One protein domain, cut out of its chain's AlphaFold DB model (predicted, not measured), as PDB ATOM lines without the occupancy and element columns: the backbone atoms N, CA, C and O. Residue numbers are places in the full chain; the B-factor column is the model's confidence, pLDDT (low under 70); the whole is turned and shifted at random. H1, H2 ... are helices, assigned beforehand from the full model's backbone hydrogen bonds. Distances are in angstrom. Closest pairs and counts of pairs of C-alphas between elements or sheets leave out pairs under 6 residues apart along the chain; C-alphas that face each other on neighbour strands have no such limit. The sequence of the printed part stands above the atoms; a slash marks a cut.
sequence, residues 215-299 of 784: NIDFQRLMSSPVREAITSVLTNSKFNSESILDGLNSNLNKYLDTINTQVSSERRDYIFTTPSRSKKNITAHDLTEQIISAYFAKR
ATOM      1  N   ASN A 215      88.122 206.276 238.532       58.78
ATOM      2  CA  ASN A 215      89.477 205.774 238.436       58.78
ATOM      3  C   ASN A 215      90.358 206.737 237.618       58.78
ATOM      4  O   ASN A 215      89.908 207.328 236.632       58.78
ATOM      5  N   ILE A 216      91.624 206.855 238.021       57.81
ATOM      6  CA  ILE A 216      92.674 207.579 237.298       57.81
ATOM      7  C   ILE A 216      92.743 207.121 235.835       57.81
ATOM      8  O   ILE A 216      93.009 207.918 234.941       57.81
ATOM      9  N   ASP A 217      92.377 205.863 235.579       58.31
ATOM     10  CA  ASP A 217      92.272 205.272 234.249       58.31
ATOM     11  C   ASP A 217      91.311 206.044 233.342       58.31
ATOM     12  O   ASP A 217      91.649 206.331 232.201       58.31
ATOM     13  N   PHE A 218      90.153 206.487 233.843       60.81
ATOM     14  CA  PHE A 218      89.209 207.265 233.038       60.81
ATOM     15  C   PHE A 218      89.767 208.648 232.691       60.81
ATOM     16  O   PHE A 218      89.569 209.137 231.583       60.81
ATOM     17  N   GLN A 219      90.520 209.258 233.610       63.34
ATOM     18  CA  GLN A 219      91.195 210.540 233.383       63.34
ATOM     19  C   GLN A 219      92.321 210.404 232.353       63.34
ATOM     20  O   GLN A 219      92.516 211.310 231.539       63.34
ATOM     21  N   ARG A 220      93.028 209.266 232.356       62.25
ATOM     22  CA  ARG A 220      94.043 208.894 231.355       62.25
ATOM     23  C   ARG A 220      93.430 208.612 229.981       62.25
ATOM     24  O   ARG A 220      94.070 208.856 228.965       62.25
ATOM     25  N   LEU A 221      92.180 208.146 229.931       65.12
ATOM     26  CA  LEU A 221      91.446 207.959 228.675       65.12
ATOM     27  C   LEU A 221      90.977 209.274 228.031       65.12
ATOM     28  O   LEU A 221      90.670 209.282 226.836       65.12
ATOM     29  N   MET A 222      90.909 210.375 228.787       62.59
ATOM     30  CA  MET A 222      90.474 211.671 228.261       62.59
ATOM     31  C   MET A 222      91.529 212.249 227.313       62.59
ATOM     32  O   MET A 222      92.668 212.505 227.694       62.59
ATOM     33  N   SER A 223      91.112 212.476 226.069       58.66
ATOM     34  CA  SER A 223      91.953 212.905 224.949       58.66
ATOM     35  C   SER A 223      92.722 214.211 225.214       58.66
ATOM     36  O   SER A 223      92.175 215.123 225.852       58.66
ATOM     37  N   SER A 224      93.912 214.355 224.612       61.19
ATOM     38  CA  SER A 224      94.739 215.576 224.642       61.19
ATOM     39  C   SER A 224      93.962 216.873 224.381       61.19
ATOM     40  O   SER A 224      94.154 217.805 225.153       61.19
ATOM     41  N   PRO A 225      92.985 216.949 223.452       62.41
ATOM     42  CA  PRO A 225      92.209 218.170 223.219       62.41
ATOM     43  C   PRO A 225      91.451 218.709 224.439       62.41
ATOM     44  O   PRO A 225      91.300 219.920 224.581       62.41
ATOM     45  N   VAL A 226      90.965 217.845 225.340       69.31
ATOM     46  CA  VAL A 226      90.283 218.298 226.570       69.31
ATOM     47  C   VAL A 226      91.305 218.859 227.552       69.31
ATOM     48  O   VAL A 226      91.087 219.925 228.129       69.31
ATOM     49  N   ARG A 227      92.439 218.167 227.709       73.69
ATOM     50  CA  ARG A 227      93.550 218.609 228.561       73.69
ATOM     51  C   ARG A 227      94.152 219.917 228.046       73.69
ATOM     52  O   ARG A 227      94.375 220.829 228.833       73.69
ATOM     53  N   GLU A 228      94.334 220.044 226.737       72.94
ATOM     54  CA  GLU A 228      94.792 221.250 226.048       72.94
ATOM     55  C   GLU A 228      93.789 222.392 226.176       72.94
ATOM     56  O   GLU A 228      94.189 223.511 226.479       72.94
ATOM     57  N   ALA A 229      92.487 222.128 226.028       76.12
ATOM     58  CA  ALA A 229      91.461 223.145 226.230       76.12
ATOM     59  C   ALA A 229      91.510 223.701 227.660       76.12
ATOM     60  O   ALA A 229      91.554 224.918 227.837       76.12
ATOM     61  N   ILE A 230      91.582 222.835 228.678       80.31
ATOM     62  CA  ILE A 230      91.703 223.263 230.081       80.31
ATOM     63  C   ILE A 230      93.026 224.004 230.306       80.31
ATOM     64  O   ILE A 230      93.020 225.101 230.861       80.31
ATOM     65  N   THR A 231      94.141 223.453 229.824       79.06
ATOM     66  CA  THR A 231      95.472 224.066 229.945       79.06
ATOM     67  C   THR A 231      95.483 225.455 229.317       79.06
ATOM     68  O   THR A 231      95.915 226.401 229.961       79.06
ATOM     69  N   SER A 232      94.918 225.609 228.118       81.12
ATOM     70  CA  SER A 232      94.819 226.893 227.422       81.12
ATOM     71  C   SER A 232      93.990 227.913 228.200       81.12
ATOM     72  O   SER A 232      94.335 229.090 228.219       81.12
ATOM     73  N   VAL A 233      92.931 227.484 228.893       82.19
ATOM     74  CA  VAL A 233      92.178 228.367 229.788       82.19
ATOM     75  C   VAL A 233      93.063 228.769 230.967       82.19
ATOM     76  O   VAL A 233      93.183 229.957 231.243       82.19
ATOM     77  N   LEU A 234      93.740 227.826 231.620       81.75
ATOM     78  CA  LEU A 234      94.588 228.115 232.783       81.75
ATOM     79  C   LEU A 234      95.777 229.037 232.458       81.75
ATOM     80  O   LEU A 234      96.140 229.862 233.296       81.75
ATOM     81  N   THR A 235      96.365 228.911 231.265       78.94
ATOM     82  CA  THR A 235      97.562 229.668 230.858       78.94
ATOM     83  C   THR A 235      97.244 230.948 230.093       78.94
ATOM     84  O   THR A 235      97.925 231.952 230.283       78.94
ATOM     85  N   ASN A 236      96.231 230.941 229.219       76.38
ATOM     86  CA  ASN A 236      96.002 232.041 228.276       76.38
ATOM     87  C   ASN A 236      94.893 232.992 228.730       76.38
ATOM     88  O   ASN A 236      94.860 234.139 228.279       76.38
ATOM     89  N   SER A 237      93.974 232.549 229.596       73.38
ATOM     90  CA  SER A 237      92.966 233.457 230.140       73.38
ATOM     91  C   SER A 237      93.571 234.302 231.265       73.38
ATOM     92  O   SER A 237      94.256 233.793 232.154       73.38
ATOM     93  N   LYS A 238      93.369 235.622 231.175       68.38
ATOM     94  CA  LYS A 238      93.956 236.596 232.099       68.38
ATOM     95  C   LYS A 238      92.958 237.011 233.173       68.38
ATOM     96  O   LYS A 238      91.818 237.345 232.857       68.38
ATOM     97  N   PHE A 239      93.422 237.078 234.414       57.00
ATOM     98  CA  PHE A 239      92.730 237.692 235.541       57.00
ATOM     99  C   PHE A 239      93.607 238.849 236.039       57.00
ATOM    100  O   PHE A 239      94.738 238.625 236.452       57.00
ATOM    101  N   ASN A 240      93.130 240.096 235.941       55.56
ATOM    102  CA  ASN A 240      93.885 241.298 236.339       55.56
ATOM    103  C   ASN A 240      95.338 241.349 235.810       55.56
ATOM    104  O   ASN A 240      96.264 241.676 236.545       55.56
ATOM    105  N   SER A 241      95.519 241.094 234.508       61.69
ATOM    106  CA  SER A 241      96.796 241.175 233.757       61.69
ATOM    107  C   SER A 241      97.735 239.964 233.854       61.69
ATOM    108  O   SER A 241      98.597 239.828 232.985       61.69
ATOM    109  N   GLU A 242      97.527 239.060 234.811       67.62
ATOM    110  CA  GLU A 242      98.274 237.802 234.979       67.62
ATOM    111  C   GLU A 242      97.445 236.603 234.488       67.62
ATOM    112  O   GLU A 242      96.224 236.711 234.345       67.62
ATOM    113  N   SER A 243      98.073 235.458 234.187       75.06
ATOM    114  CA  SER A 243      97.307 234.233 233.899       75.06
ATOM    115  C   SER A 243      96.582 233.742 235.160       75.06
ATOM    116  O   SER A 243      96.997 234.048 236.281       75.06
ATOM    117  N   ILE A 244      95.505 232.960 235.009       79.25
ATOM    118  CA  ILE A 244      94.815 232.344 236.162       79.25
ATOM    119  C   ILE A 244      95.804 231.549 237.030       79.25
ATOM    120  O   ILE A 244      95.737 231.608 238.261       79.25
ATOM    121  N   LEU A 245      96.729 230.824 236.396       82.75
ATOM    122  CA  LEU A 245      97.752 230.042 237.086       82.75
ATOM    123  C   LEU A 245      98.697 230.923 237.916       82.75
ATOM    124  O   LEU A 245      99.001 230.592 239.066       82.75
ATOM    125  N   ASP A 246      99.146 232.040 237.347       80.75
ATOM    126  CA  ASP A 246     100.081 232.955 238.007       80.75
ATOM    127  C   ASP A 246      99.415 233.665 239.186       80.75
ATOM    128  O   ASP A 246      99.965 233.680 240.290       80.75
ATOM    129  N   GLY A 247      98.178 234.139 239.000       82.06
ATOM    130  CA  GLY A 247      97.400 234.769 240.066       82.06
ATOM    131  C   GLY A 247      97.123 233.819 241.239       82.06
ATOM    132  O   GLY A 247      97.225 234.218 242.402       82.06
ATOM    133  N   LEU A 248      96.826 232.541 240.962       82.19
ATOM    134  CA  LEU A 248      96.655 231.517 242.000       82.19
ATOM    135  C   LEU A 248      97.951 231.273 242.778       82.19
ATOM    136  O   LEU A 248      97.942 231.319 244.008       82.19
ATOM    137  N   ASN A 249      99.067 231.050 242.079       86.62
ATOM    138  CA  ASN A 249     100.361 230.824 242.721       86.62
ATOM    139  C   ASN A 249     100.808 232.044 243.545       86.62
ATOM    140  O   ASN A 249     101.321 231.882 244.651       86.62
ATOM    141  N   SER A 250     100.577 233.263 243.054       85.19
ATOM    142  CA  SER A 250     100.873 234.511 243.772       85.19
ATOM    143  C   SER A 250     100.101 234.603 245.093       85.19
ATOM    144  O   SER A 250     100.691 234.838 246.149       85.19
ATOM    145  N   ASN A 251      98.792 234.335 245.066       83.69
ATOM    146  CA  ASN A 251      97.951 234.390 246.263       83.69
ATOM    147  C   ASN A 251      98.278 233.286 247.278       83.69
ATOM    148  O   ASN A 251      98.321 233.559 248.477       83.69
ATOM    149  N   LEU A 252      98.549 232.059 246.820       84.75
ATOM    150  CA  LEU A 252      98.933 230.954 247.704       84.75
ATOM    151  C   LEU A 252     100.280 231.211 248.387       84.75
ATOM    152  O   LEU A 252     100.406 230.961 249.584       84.75
ATOM    153  N   ASN A 253     101.256 231.765 247.663       85.38
ATOM    154  CA  ASN A 253     102.543 232.142 248.247       85.38
ATOM    155  C   ASN A 253     102.379 233.250 249.302       85.38
ATOM    156  O   ASN A 253     102.886 233.096 250.408       85.38
ATOM    157  N   LYS A 254     101.584 234.296 249.028       86.50
ATOM    158  CA  LYS A 254     101.280 235.347 250.022       86.50
ATOM    159  C   LYS A 254     100.606 234.794 251.282       86.50
ATOM    160  O   LYS A 254     100.901 235.233 252.394       86.50
ATOM    161  N   TYR A 255      99.696 233.834 251.122       85.62
ATOM    162  CA  TYR A 255      99.045 233.179 252.255       85.62
ATOM    163  C   TYR A 255     100.035 232.333 253.070       85.62
ATOM    164  O   TYR A 255     100.040 232.417 254.296       85.62
ATOM    165  N   LEU A 256     100.926 231.587 252.407       84.12
ATOM    166  CA  LEU A 256     101.998 230.836 253.066       84.12
ATOM    167  C   LEU A 256     102.951 231.763 253.838       84.12
ATOM    168  O   LEU A 256     103.318 231.455 254.969       84.12
ATOM    169  N   ASP A 257     103.304 232.920 253.273       84.31
ATOM    170  CA  ASP A 257     104.118 233.936 253.953       84.31
ATOM    171  C   ASP A 257     103.396 234.486 255.196       84.31
ATOM    172  O   ASP A 257     104.000 234.671 256.254       84.31
ATOM    173  N   THR A 258     102.073 234.660 255.116       84.94
ATOM    174  CA  THR A 258     101.244 235.056 256.268       84.94
ATOM    175  C   THR A 258     101.257 233.980 257.360       84.94
ATOM    176  O   THR A 258     101.441 234.298 258.531       84.94
ATOM    177  N   ILE A 259     101.137 232.699 257.001       82.94
ATOM    178  CA  ILE A 259     101.262 231.594 257.967       82.94
ATOM    179  C   ILE A 259     102.659 231.586 258.592       82.94
ATOM    180  O   ILE A 259     102.789 231.495 259.807       82.94
ATOM    181  N   ASN A 260     103.712 231.714 257.787       82.19
ATOM    182  CA  ASN A 260     105.088 231.654 258.276       82.19
ATOM    183  C   ASN A 260     105.433 232.821 259.206       82.19
ATOM    184  O   ASN A 260     106.155 232.621 260.181       82.19
ATOM    185  N   THR A 261     104.882 234.014 258.970       81.38
ATOM    186  CA  THR A 261     105.021 235.147 259.903       81.38
ATOM    187  C   THR A 261     104.289 234.906 261.227       81.38
ATOM    188  O   THR A 261     104.826 235.253 262.276       81.38
ATOM    189  N   GLN A 262     103.117 234.263 261.209       80.44
ATOM    190  CA  GLN A 262     102.381 233.889 262.425       80.44
ATOM    191  C   GLN A 262     103.095 232.786 263.217       80.44
ATOM    192  O   GLN A 262     103.312 232.925 264.417       80.44
ATOM    193  N   VAL A 263     103.520 231.716 262.547       74.69
ATOM    194  CA  VAL A 263     104.158 230.556 263.183       74.69
ATOM    195  C   VAL A 263     105.540 230.905 263.755       74.69
ATOM    196  O   VAL A 263     105.897 230.421 264.826       74.69
ATOM    197  N   SER A 264     106.283 231.817 263.118       64.50
ATOM    198  CA  SER A 264     107.574 232.307 263.637       64.50
ATOM    199  C   SER A 264     107.438 233.183 264.895       64.50
ATOM    200  O   SER A 264     108.436 233.490 265.539       64.50
ATOM    201  N   SER A 265     106.222 233.603 265.269       63.34
ATOM    202  CA  SER A 265     105.990 234.443 266.455       63.34
ATOM    203  C   SER A 265     105.790 233.647 267.761       63.34
ATOM    204  O   SER A 265     105.816 234.224 268.851       63.34
ATOM    205  N   GLU A 266     105.661 232.315 267.692       60.75
ATOM    206  CA  GLU A 266     105.339 231.445 268.833       60.75
ATOM    207  C   GLU A 266     106.559 230.685 269.386       60.75
ATOM    208  O   GLU A 266     106.682 229.477 269.223       60.75
ATOM    209  N   ARG A 267     107.459 231.375 270.107       52.75
ATOM    210  CA  ARG A 267     108.552 230.831 270.970       52.75
ATOM    211  C   ARG A 267     109.533 229.795 270.360       52.75
ATOM    212  O   ARG A 267     110.509 229.458 271.030       52.75
ATOM    213  N   ARG A 268     109.323 229.295 269.139       57.84
ATOM    214  CA  ARG A 268     110.193 228.405 268.356       57.84
ATOM    215  C   ARG A 268     110.038 228.726 266.866       57.84
ATOM    216  O   ARG A 268     108.917 228.812 266.374       57.84
ATOM    217  N   ASP A 269     111.159 228.823 266.159       66.62
ATOM    218  CA  ASP A 269     111.214 229.166 264.734       66.62
ATOM    219  C   ASP A 269     110.805 227.973 263.852       66.62
ATOM    220  O   ASP A 269     111.643 227.234 263.328       66.62
ATOM    221  N   TYR A 270     109.502 227.742 263.711       68.25
ATOM    222  CA  TYR A 270     108.976 226.773 262.751       68.25
ATOM    223  C   TYR A 270     108.680 227.458 261.412       68.25
ATOM    224  O   TYR A 270     108.072 228.524 261.365       68.25
ATOM    225  N   ILE A 271     109.072 226.817 260.308       74.12
ATOM    226  CA  ILE A 271     108.789 227.291 258.951       74.12
ATOM    227  C   ILE A 271     108.040 226.219 258.159       74.12
ATOM    228  O   ILE A 271     108.473 225.070 258.050       74.12
ATOM    229  N   PHE A 272     106.906 226.602 257.584       76.38
ATOM    230  CA  PHE A 272     106.128 225.787 256.667       76.38
ATOM    231  C   PHE A 272     106.541 226.134 255.232       76.38
ATOM    232  O   PHE A 272     106.088 227.119 254.648       76.38
ATOM    233  N   THR A 273     107.475 225.354 254.679       75.81
ATOM    234  CA  THR A 273     108.075 225.594 253.355       75.81
ATOM    235  C   THR A 273     108.203 224.311 252.533       75.81
ATOM    236  O   THR A 273     108.036 223.198 253.030       75.81
ATOM    237  N   THR A 274     108.495 224.468 251.244       71.56
ATOM    238  CA  THR A 274     108.676 223.372 250.290       71.56
ATOM    239  C   THR A 274     110.033 222.680 250.513       71.56
ATOM    240  O   THR A 274     111.050 223.373 250.579       71.56
ATOM    241  N   PRO A 275     110.102 221.335 250.588       71.06
ATOM    242  CA  PRO A 275     111.369 220.605 250.683       71.06
ATOM    243  C   PRO A 275     112.340 220.951 249.543       71.06
ATOM    244  O   PRO A 275     111.914 221.211 248.414       71.06
ATOM    245  N   SER A 276     113.650 220.880 249.808       54.47
ATOM    246  CA  SER A 276     114.747 221.421 248.978       54.47
ATOM    247  C   SER A 276     114.893 220.855 247.551       54.47
ATOM    248  O   SER A 276     115.830 221.213 246.845       54.47
ATOM    249  N   ARG A 277     113.998 219.963 247.106       56.41
ATOM    250  CA  ARG A 277     113.978 219.363 245.755       56.41
ATOM    251  C   ARG A 277     112.584 219.312 245.110       56.41
ATOM    252  O   ARG A 277     112.420 218.708 244.055       56.41
ATOM    253  N   SER A 278     111.577 219.939 245.715       58.00
ATOM    254  CA  SER A 278     110.194 219.960 245.207       58.00
ATOM    255  C   SER A 278     109.844 221.295 244.544       58.00
ATOM    256  O   SER A 278     110.316 222.351 244.963       58.00
ATOM    257  N   LYS A 279     109.006 221.264 243.498       59.81
ATOM    258  CA  LYS A 279     108.520 222.484 242.832       59.81
ATOM    259  C   LYS A 279     107.626 223.281 243.790       59.81
ATOM    260  O   LYS A 279     106.688 222.723 244.346       59.81
ATOM    261  N   LYS A 280     107.909 224.581 243.942       68.38
ATOM    262  CA  LYS A 280     107.169 225.494 244.833       68.38
ATOM    263  C   LYS A 280     105.772 225.855 244.306       68.38
ATOM    264  O   LYS A 280     104.834 225.954 245.084       68.38
ATOM    265  N   ASN A 281     105.635 226.021 242.989       78.69
ATOM    266  CA  ASN A 281     104.398 226.468 242.346       78.69
ATOM    267  C   ASN A 281     103.617 225.303 241.725       78.69
ATOM    268  O   ASN A 281     104.209 224.364 241.181       78.69
ATOM    269  N   ILE A 282     102.289 225.417 241.742       81.88
ATOM    270  CA  ILE A 282     101.368 224.505 241.058       81.88
ATOM    271  C   ILE A 282     101.499 224.727 239.546       81.88
ATOM    272  O   ILE A 282     101.579 225.871 239.089       81.88
ATOM    273  N   THR A 283     101.525 223.648 238.760       81.44
ATOM    274  CA  THR A 283     101.591 223.726 237.290       81.44
ATOM    275  C   THR A 283     100.210 223.594 236.647       81.44
ATOM    276  O   THR A 283      99.275 223.071 237.255       81.44
ATOM    277  N   ALA A 284     100.074 224.017 235.383       78.56
ATOM    278  CA  ALA A 284      98.827 223.844 234.632       78.56
ATOM    279  C   ALA A 284      98.399 222.367 234.547       78.56
ATOM    280  O   ALA A 284      97.211 222.067 234.635       78.56
ATOM    281  N   HIS A 285      99.366 221.448 234.453       74.31
ATOM    282  CA  HIS A 285      99.120 220.007 234.495       74.31
ATOM    283  C   HIS A 285      98.460 219.585 235.816       74.31
ATOM    284  O   HIS A 285      97.442 218.901 235.804       74.31
ATOM    285  N   ASP A 286      98.999 220.031 236.956       74.69
ATOM    286  CA  ASP A 286      98.501 219.638 238.283       74.69
ATOM    287  C   ASP A 286      97.046 220.100 238.502       74.69
ATOM    288  O   ASP A 286      96.211 219.339 238.990       74.69
ATOM    289  N   LEU A 287      96.707 221.322 238.073       80.00
ATOM    290  CA  LEU A 287      95.328 221.829 238.118       80.00
ATOM    291  C   LEU A 287      94.409 221.126 237.122       80.00
ATOM    292  O   LEU A 287      93.254 220.864 237.446       80.00
ATOM    293  N   THR A 288      94.904 220.821 235.923       78.44
ATOM    294  CA  THR A 288      94.118 220.139 234.888       78.44
ATOM    295  C   THR A 288      93.657 218.771 235.376       78.44
ATOM    296  O   THR A 288      92.462 218.482 235.313       78.44
ATOM    297  N   GLU A 289      94.557 217.970 235.953       72.88
ATOM    298  CA  GLU A 289      94.198 216.667 236.524       72.88
ATOM    299  C   GLU A 289      93.198 216.819 237.684       72.88
ATOM    300  O   GLU A 289      92.189 216.113 237.732       72.88
ATOM    301  N   GLN A 290      93.387 217.804 238.570       78.62
ATOM    302  CA  GLN A 290      92.457 218.047 239.679       78.62
ATOM    303  C   GLN A 290      91.056 218.469 239.194       78.62
ATOM    304  O   GLN A 290      90.048 218.029 239.754       78.62
ATOM    305  N   ILE A 291      90.972 219.297 238.146       81.12
ATOM    306  CA  ILE A 291      89.708 219.733 237.530       81.12
ATOM    307  C   ILE A 291      88.990 218.546 236.888       81.12
ATOM    308  O   ILE A 291      87.791 218.364 237.118       81.12
ATOM    309  N   ILE A 292      89.708 217.730 236.108       75.19
ATOM    310  CA  ILE A 292      89.155 216.531 235.467       75.19
ATOM    311  C   ILE A 292      88.625 215.576 236.542       75.19
ATOM    312  O   ILE A 292      87.459 215.173 236.485       75.19
ATOM    313  N   SER A 293      89.436 215.288 237.562       72.19
ATOM    314  CA  SER A 293      89.065 214.441 238.698       72.19
ATOM    315  C   SER A 293      87.788 214.931 239.391       72.19
ATOM    316  O   SER A 293      86.816 214.183 239.533       72.19
ATOM    317  N   ALA A 294      87.725 216.221 239.737       76.69
ATOM    318  CA  ALA A 294      86.567 216.810 240.409       76.69
ATOM    319  C   ALA A 294      85.299 216.836 239.536       76.69
ATOM    320  O   ALA A 294      84.187 216.719 240.064       76.69
ATOM    321  N   TYR A 295      85.435 217.001 238.216       76.81
ATOM    322  CA  TYR A 295      84.302 217.005 237.287       76.81
ATOM    323  C   TYR A 295      83.638 215.626 237.202       76.81
ATOM    324  O   TYR A 295      82.413 215.522 237.323       76.81
ATOM    325  N   PHE A 296      84.436 214.566 237.036       72.12
ATOM    326  CA  PHE A 296      83.925 213.201 236.889       72.12
ATOM    327  C   PHE A 296      83.485 212.573 238.210       72.12
ATOM    328  O   PHE A 296      82.494 211.849 238.215       72.12
ATOM    329  N   ALA A 297      84.104 212.930 239.339       72.19
ATOM    330  CA  ALA A 297      83.666 212.465 240.658       72.19
ATOM    331  C   ALA A 297      82.201 212.823 240.985       72.19
ATOM    332  O   ALA A 297      81.567 212.170 241.810       72.19
ATOM    333  N   LYS A 298      81.638 213.844 240.322       74.12
ATOM    334  CA  LYS A 298      80.235 214.276 240.463       74.12
ATOM    335  C   LYS A 298      79.280 213.625 239.460       74.12
ATOM    336  O   LYS A 298      78.143 214.086 239.309       74.12
ATOM    337  N   ARG A 299      79.735 212.646 238.683       74.31
ATOM    338  CA  ARG A 299      78.939 211.984 237.649       74.31
ATOM    339  C   ARG A 299      78.788 210.512 237.987       74.31
ATOM    340  O   ARG A 299      79.641 209.895 238.610       74.31
TER     341      ARG A 299
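What this domain is: This is residues 215 to 299 of the 784 residues of an uncharacterized protein of Lactobacillus paracasei NRIC 1981 (UniProt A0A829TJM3). H2 and the long H3 make a corner, H3 reaching out as an arm; from its far end residues 264 to 283 fold back to H4, which packs on H2 and H1. Residues 274 to 279 stick out. The 85 printed residues include four named helices, H1 to H4 in order, and no named strand: all helix. The whole is loose, radius of gyration of the C-alphas 16.8 A, spanning 51 by 34 by 27 A.

Where its parts are: H1, residues 216 to 221, begins at C-alpha 216 (92.674, 207.579, 237.298) and measures 8.7 A from first to last C-alpha. H2, residues 224 to 236, measures 16.9 A; H3, residues 244 to 263, 28.6 A; H4, residues 284 to 297, 19.9 A, ending at C-alpha 297 (83.666, 212.465, 240.658).

How they stand to each other: H1 touches residues 289 to 293 of H4, about perpendicular at 77 degrees; closest C-alphas Gln 219 and Ile 292, 6.7 A. Residues 233 to 236 of H2 touch residues 244 to 245 of H3, a steep tilt of 65 degrees; closest C-alphas Leu 234 and Ile 244, 5.4 A. H2 touches residues 284 to 288 of H4, a steep tilt of 59 degrees, opposite ways; closest C-alphas Thr 231 and Ala 284, 5.8 A. In H1, H2, H3 and H4 every O i to N i+4 pair is within hydrogen-bond range.

The domain as a whole: The C-alphas farthest apart, of Ser 223 and Arg 267, are 52.1 A apart. The printed part has no cut; the link H3 to H4 is long. pLDDT is under 70 at residues 215 to 226, 238 to 242, 264 to 270 and 276 to 280.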